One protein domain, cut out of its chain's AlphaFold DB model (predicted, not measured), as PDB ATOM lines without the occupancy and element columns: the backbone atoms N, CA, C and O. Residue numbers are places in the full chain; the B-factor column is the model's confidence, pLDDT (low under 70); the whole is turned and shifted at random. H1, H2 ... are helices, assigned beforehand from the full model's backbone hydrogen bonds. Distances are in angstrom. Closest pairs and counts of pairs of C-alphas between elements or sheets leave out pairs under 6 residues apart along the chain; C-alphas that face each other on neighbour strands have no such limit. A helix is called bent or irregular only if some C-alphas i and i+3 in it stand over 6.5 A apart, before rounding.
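This is residues 2 to 54 of the 528 residues of the protein "SH3 domain-containing protein" of Rhizoclosmatium globosum (UniProt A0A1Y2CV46). A long helical hairpin: H2, the longer helix, and H1 run opposite ways, joined by a tight turn at one end and spreading into a narrow V toward the other. They touch near the turn, while residues 2 to 9 and 41 to 54, at the spread ends, stand free. The printed part has 53 residues with two named helices, H1 then H2 along the chain, and no named strand; the class is all helix. The whole is loose, with a radius of gyration of the C-alphas of 13.6 A, and its C-alphas span 44 by 20 by 9 A, a rod in outline.

H2 is the longest helix, residues 27 to 54, 28 residues and 41.0 A from first to last C-alpha. It begins at C-alpha 27, (96.167, 56.684, 106.815), and ends at C-alpha 54, (131.031, 72.582, 92.089). H1 covers residues 3 to 23, 21 residues and 30.9 A, and begins at C-alpha 3, (114.602, 77.662, 90.004). Neither helix is bent.

H2 touches H1 with residues 29 to 37 alone, and H1 touches H2 with residues 14 to 22 alone. Their closest C-alphas are those of Gly 21 and Leu 29, 6.0 A apart. The two form a helical hairpin, at a shallow tilt of 22 degrees and running opposite ways, with their centres 13.2 A apart. Every O i to N i+4 pair is within hydrogen-bond range in H2, and 16 of 17 are in H1.

The C-alphas of Lys 25 and Ala 54, the two farthest apart, are 44.0 A from each other. The first and last printed C-alphas, those of Ser 2 and Ala 54, are 19.6 A apart. The printed part has no cut, and the link from H1 to H2, 3 residues, is tight. The mean pLDDT of the printed part is 84.2; residues 21 to 22 are under 70.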
ATOM      1  N   SER A   2     112.478  80.956  87.058       88.19
ATOM      2  CA  SER A   2     113.724  80.686  87.787       88.19
ATOM      3  C   SER A   2     113.542  79.491  88.732       88.19
ATOM      4  O   SER A   2     112.424  79.210  89.171       88.19
ATOM      5  N   ALA A   3     114.631  78.791  89.067       76.44
ATOM      6  CA  ALA A   3     114.602  77.662  90.004       76.44
ATOM      7  C   ALA A   3     113.971  78.039  91.362       76.44
ATOM      8  O   ALA A   3     113.277  77.233  91.977       76.44
ATOM      9  N   ALA A   4     114.125  79.301  91.776       76.75
ATOM     10  CA  ALA A   4     113.485  79.851  92.965       76.75
ATOM     11  C   ALA A   4     111.947  79.809  92.891       76.75
ATOM     12  O   ALA A   4     111.297  79.424  93.858       76.75
ATOM     13  N   VAL A   5     111.357  80.134  91.734       85.81
ATOM     14  CA  VAL A   5     109.896  80.117  91.547       85.81
ATOM     15  C   VAL A   5     109.354  78.689  91.602       85.81
ATOM     16  O   VAL A   5     108.319  78.453  92.220       85.81
ATOM     17  N   LEU A   6     110.073  77.720  91.027       83.81
ATOM     18  CA  LEU A   6     109.687  76.308  91.112       83.81
ATOM     19  C   LEU A   6     109.743  75.793  92.556       83.81
ATOM     20  O   LEU A   6     108.797  75.146  92.997       83.81
ATOM     21  N   ASN A   7     110.780  76.144  93.321       80.06
ATOM     22  CA  ASN A   7     110.894  75.739  94.726       80.06
ATOM     23  C   ASN A   7     109.757  76.294  95.595       80.06
ATOM     24  O   ASN A   7     109.224  75.569  96.434       80.06
ATOM     25  N   VAL A   8     109.339  77.543  95.364       85.00
ATOM     26  CA  VAL A   8     108.195  78.142  96.073       85.00
ATOM     27  C   VAL A   8     106.890  77.429  95.710       85.00
ATOM     28  O   VAL A   8     106.096  77.121  96.598       85.00
ATOM     29  N   ILE A   9     106.676  77.100  94.433       89.38
ATOM     30  CA  ILE A   9     105.480  76.367  93.992       89.38
ATOM     31  C   ILE A   9     105.435  74.965  94.618       89.38
ATOM     32  O   ILE A   9     104.402  74.572  95.161       89.38
ATOM     33  N   PHE A  10     106.548  74.224  94.619       81.56
ATOM     34  CA  PHE A  10     106.616  72.904  95.252       81.56
ATOM     35  C   PHE A  10     106.412  72.967  96.768       81.56
ATOM     36  O   PHE A  10     105.720  72.111  97.327       81.56
ATOM     37  N   PHE A  11     106.947  73.993  97.433       83.25
ATOM     38  CA  PHE A  11     106.719  74.209  98.859       83.25
ATOM     39  C   PHE A  11     105.234  74.440  99.161       83.25
ATOM     40  O   PHE A  11     104.683  73.786 100.045       83.25
ATOM     41  N   LEU A  12     104.557  75.295  98.388       87.50
ATOM     42  CA  LEU A  12     103.131  75.579  98.572       87.50
ATOM     43  C   LEU A  12     102.244  74.358  98.294       87.50
ATOM     44  O   LEU A  12     101.302  74.113  99.045       87.50
ATOM     45  N   ILE A  13     102.564  73.551  97.277       85.94
ATOM     46  CA  ILE A  13     101.848  72.293  97.000       85.94
ATOM     47  C   ILE A  13     102.036  71.305  98.160       85.94
ATOM     48  O   ILE A  13     101.068  70.700  98.619       85.94
ATOM     49  N   THR A  14     103.257  71.173  98.679       80.62
ATOM     50  CA  THR A  14     103.556  70.253  99.788       80.62
ATOM     51  C   THR A  14     102.900  70.713 101.092       80.62
ATOM     52  O   THR A  14     102.324  69.899 101.812       80.62
ATOM     53  N   ALA A  15     102.912  72.015 101.382       82.12
ATOM     54  CA  ALA A  15     102.239  72.586 102.547       82.12
ATOM     55  C   ALA A  15     100.709  72.437 102.451       82.12
ATOM     56  O   ALA A  15     100.067  72.019 103.415       82.12
ATOM     57  N   GLY A  16     100.132  72.697 101.274       84.44
ATOM     58  CA  GLY A  16      98.700  72.532 101.022       84.44
ATOM     59  C   GLY A  16      98.238  71.081 101.168       84.44
ATOM     60  O   GLY A  16      97.265  70.809 101.870       84.44
ATOM     61  N   LEU A  17      98.966  70.129 100.575       80.62
ATOM     62  CA  LEU A  17      98.634  68.702 100.669       80.62
ATOM     63  C   LEU A  17      98.810  68.148 102.091       80.62
ATOM     64  O   LEU A  17      97.996  67.333 102.527       80.62
ATOM     65  N   GLY A  18      99.814  68.621 102.837       74.88
ATOM     66  CA  GLY A  18     100.006  68.256 104.244       74.88
ATOM     67  C   GLY A  18      98.864  68.742 105.144       74.88
ATOM     68  O   GLY A  18      98.382  67.987 105.989       74.88
ATOM     69  N   GLY A  19      98.370  69.965 104.917       76.75
ATOM     70  CA  GLY A  19      97.233  70.523 105.658       76.75
ATOM     71  C   GLY A  19      95.919  69.777 105.402       76.75
ATOM     72  O   GLY A  19      95.187  69.467 106.341       76.75
ATOM     73  N   VAL A  20      95.644  69.415 104.146       77.56
ATOM     74  CA  VAL A  20      94.438  68.646 103.779       77.56
ATOM     75  C   VAL A  20      94.506  67.209 104.314       77.56
ATOM     76  O   VAL A  20      93.498  66.674 104.782       77.56
ATOM     77  N   GLY A  21      95.694  66.597 104.321       65.12
ATOM     78  CA  GLY A  21      95.918  65.252 104.858       65.12
ATOM     79  C   GLY A  21      95.713  65.133 106.373       65.12
ATOM     80  O   GLY A  21      95.310  64.072 106.840       65.12
ATOM     81  N   LEU A  22      95.931  66.202 107.148       69.00
ATOM     82  CA  LEU A  22      95.607  66.204 108.583       69.00
ATOM     83  C   LEU A  22      94.099  66.282 108.850       69.00
ATOM     84  O   LEU A  22      93.622  65.755 109.854       69.00
ATOM     85  N   TRP A  23      93.344  66.935 107.964       79.00
ATOM     86  CA  TRP A  23      91.902  67.106 108.135       79.00
ATOM     87  C   TRP A  23      91.125  65.830 107.793       79.00
ATOM     88  O   TRP A  23      90.132  65.496 108.442       79.00
ATOM     89  N   TRP A  24      91.603  65.060 106.815       77.50
ATOM     90  CA  TRP A  24      91.038  63.763 106.461       77.50
ATOM     91  C   TRP A  24      91.882  62.671 107.105       77.50
ATOM     92  O   TRP A  24      92.966  62.385 106.618       77.50
ATOM     93  N   LYS A  25      91.393  62.042 108.182       78.94
ATOM     94  CA  LYS A  25      92.045  60.946 108.943       78.94
ATOM     95  C   LYS A  25      92.287  59.657 108.122       78.94
ATOM     96  O   LYS A  25      92.015  58.549 108.583       78.94
ATOM     97  N   ASN A  26      92.765  59.765 106.890       80.62
ATOM     98  CA  ASN A  26      92.993  58.667 105.978       80.62
ATOM     99  C   ASN A  26      94.478  58.298 105.996       80.62
ATOM    100  O   ASN A  26      95.331  59.011 105.466       80.62
ATOM    101  N   LYS A  27      94.788  57.154 106.611       81.06
ATOM    102  CA  LYS A  27      96.167  56.684 106.815       81.06
ATOM    103  C   LYS A  27      96.951  56.548 105.504       81.06
ATOM    104  O   LYS A  27      98.160  56.730 105.512       81.06
ATOM    105  N   LEU A  28      96.277  56.280 104.382       83.88
ATOM    106  CA  LEU A  28      96.927  56.138 103.077       83.88
ATOM    107  C   LEU A  28      97.527  57.459 102.565       83.88
ATOM    108  O   LEU A  28      98.631  57.451 102.029       83.88
ATOM    109  N   LEU A  29      96.844  58.588 102.792       80.94
ATOM    110  CA  LEU A  29      97.330  59.923 102.418       80.94
ATOM    111  C   LEU A  29      98.540  60.350 103.258       80.94
ATOM    112  O   LEU A  29      99.436  61.023 102.761       80.94
ATOM    113  N   LEU A  30      98.601  59.910 104.516       81.38
ATOM    114  CA  LEU A  30      99.748  60.180 105.378       81.38
ATOM    115  C   LEU A  30     101.002  59.425 104.905       81.38
ATOM    116  O   LEU A  30     102.101  59.979 104.924       81.38
ATOM    117  N   TYR A  31     100.845  58.183 104.433       85.75
ATOM    118  CA  TYR A  31     101.960  57.410 103.878       85.75
ATOM    119  C   TYR A  31     102.464  57.980 102.552       85.75
ATOM    120  O   TYR A  31     103.677  58.061 102.352       85.75
ATOM    121  N   THR A  32     101.569  58.414 101.659       84.62
ATOM    122  CA  THR A  32     101.991  59.050 100.403       84.62
ATOM    123  C   THR A  32     102.657  60.397 100.659       84.62
ATOM    124  O   THR A  32     103.689  60.676 100.054       84.62
ATOM    125  N   TYR A  33     102.148  61.185 101.611       85.50
ATOM    126  CA  TYR A  33     102.785  62.426 102.044       85.50
ATOM    127  C   TYR A  33     104.197  62.182 102.584       85.50
ATOM    128  O   TYR A  33     105.149  62.794 102.108       85.50
ATOM    129  N   SER A  34     104.355  61.220 103.501       86.62
ATOM    130  CA  SER A  34     105.664  60.849 104.048       86.62
ATOM    131  C   SER A  34     106.647  60.420 102.951       86.62
ATOM    132  O   SER A  34     107.794  60.866 102.954       86.62
ATOM    133  N   GLY A  35     106.196  59.631 101.969       89.69
ATOM    134  CA  GLY A  35     107.024  59.231 100.829       89.69
ATOM    135  C   GLY A  35     107.487  60.413  99.972       89.69
ATOM    136  O   GLY A  35     108.667  60.506  99.631       89.69
ATOM    137  N   VAL A  36     106.588  61.354  99.666       87.56
ATOM    138  CA  VAL A  36     106.916  62.561  98.890       87.56
ATOM    139  C   VAL A  36     107.865  63.478  99.667       87.56
ATOM    140  O   VAL A  36     108.821  63.990  99.086       87.56
ATOM    141  N   SER A  37     107.678  63.636 100.981       84.50
ATOM    142  CA  SER A  37     108.581  64.424 101.827       84.50
ATOM    143  C   SER A  37     109.999  63.850 101.863       84.50
ATOM    144  O   SER A  37     110.963  64.607 101.764       84.50
ATOM    145  N   VAL A  38     110.154  62.524 101.950       89.19
ATOM    146  CA  VAL A  38     111.481  61.879 101.934       89.19
ATOM    147  C   VAL A  38     112.177  62.077 100.585       89.19
ATOM    148  O   VAL A  38     113.361  62.414 100.554       89.19
ATOM    149  N   LEU A  39     111.451  61.932  99.471       88.81
ATOM    150  CA  LEU A  39     112.000  62.183  98.134       88.81
ATOM    151  C   LEU A  39     112.413  63.648  97.942       88.81
ATOM    152  O   LEU A  39     113.455  63.914  97.344       88.81
ATOM    153  N   TRP A  40     111.645  64.592  98.490       88.69
ATOM    154  CA  TRP A  40     111.986  66.014  98.452       88.69
ATOM    155  C   TRP A  40     113.266  66.321  99.237       88.69
ATOM    156  O   TRP A  40     114.163  66.982  98.719       88.69
ATOM    157  N   ILE A  41     113.400  65.786 100.455       87.12
ATOM    158  CA  ILE A  41     114.619  65.943 101.265       87.12
ATOM    159  C   ILE A  41     115.832  65.358 100.530       87.12
ATOM    160  O   ILE A  41     116.879  66.003 100.471       87.12
ATOM    161  N   ALA A  42     115.693  64.178  99.920       90.06
ATOM    162  CA  ALA A  42     116.759  63.570  99.126       90.06
ATOM    163  C   ALA A  42     117.166  64.449  97.929       90.06
ATOM    164  O   ALA A  42     118.355  64.606  97.658       90.06
ATOM    165  N   PHE A  43     116.198  65.073  97.249       91.31
ATOM    166  CA  PHE A  43     116.468  66.008  96.157       91.31
ATOM    167  C   PHE A  43     117.199  67.274  96.635       91.31
ATOM    168  O   PHE A  43     118.171  67.694  96.004       91.31
ATOM    169  N   CYS A  44     116.803  67.847  97.775       88.81
ATOM    170  CA  CYS A  44     117.509  68.980  98.382       88.81
ATOM    171  C   CYS A  44     118.952  68.622  98.766       88.81
ATOM    172  O   CYS A  44     119.866  69.397  98.491       88.81
ATOM    173  N   LEU A  45     119.177  67.442  99.352       90.75
ATOM    174  CA  LEU A  45     120.523  66.968  99.689       90.75
ATOM    175  C   LEU A  45     121.381  66.750  98.441       90.75
ATOM    176  O   LEU A  45     122.550  67.127  98.440       90.75
ATOM    177  N   LEU A  46     120.806  66.207  97.366       93.75
ATOM    178  CA  LEU A  46     121.504  66.044  96.093       93.75
ATOM    179  C   LEU A  46     121.917  67.397  95.495       93.75
ATOM    180  O   LEU A  46     123.041  67.532  95.023       93.75
ATOM    181  N   GLN A  47     121.044  68.406  95.557       91.06
ATOM    182  CA  GLN A  47     121.381  69.767  95.127       91.06
ATOM    183  C   GLN A  47     122.489  70.389  95.984       91.06
ATOM    184  O   GLN A  47     123.420  70.979  95.441       91.06
ATOM    185  N   MET A  48     122.455  70.201  97.306       92.06
ATOM    186  CA  MET A  48     123.533  70.659  98.192       92.06
ATOM    187  C   MET A  48     124.866  69.962  97.886       92.06
ATOM    188  O   MET A  48     125.900  70.621  97.846       92.06
ATOM    189  N   LEU A  49     124.849  68.656  97.608       92.25
ATOM    190  CA  LEU A  49     126.029  67.892  97.186       92.25
ATOM    191  C   LEU A  49     126.573  68.362  95.831       92.25
ATOM    192  O   LEU A  49     127.785  68.458  95.667       92.25
ATOM    193  N   LEU A  50     125.701  68.686  94.873       91.75
ATOM    194  CA  LEU A  50     126.108  69.237  93.577       91.75
ATOM    195  C   LEU A  50     126.753  70.620  93.724       91.75
ATOM    196  O   LEU A  50     127.786  70.869  93.105       91.75
ATOM    197  N   LEU A  51     126.196  71.488  94.573       88.00
ATOM    198  CA  LEU A  51     126.789  72.792  94.881       88.00
ATOM    199  C   LEU A  51     128.138  72.650  95.595       88.00
ATOM    200  O   LEU A  51     129.082  73.368  95.267       88.00
ATOM    201  N   LEU A  52     128.252  71.698  96.525       87.44
ATOM    202  CA  LEU A  52     129.504  71.434  97.230       87.44
ATOM    203  C   LEU A  52     130.580  70.904  96.272       87.44
ATOM    204  O   LEU A  52     131.710  71.384  96.298       87.44
ATOM    205  N   ASN A  53     130.216  69.986  95.373       86.81
ATOM    206  CA  ASN A  53     131.129  69.470  94.356       86.81
ATOM    207  C   ASN A  53     131.578  70.567  93.378       86.81
ATOM    208  O   ASN A  53     132.766  70.648  93.067       86.81
ATOM    209  N   ALA A  54     130.672  71.446  92.937       83.44
ATOM    210  CA  ALA A  54     131.031  72.582  92.089       83.44
ATOM    211  C   ALA A  54     132.041  73.513  92.786       83.44
ATOM    212  O   ALA A  54     133.063  73.855  92.197       83.44
TER     213      ALA A  54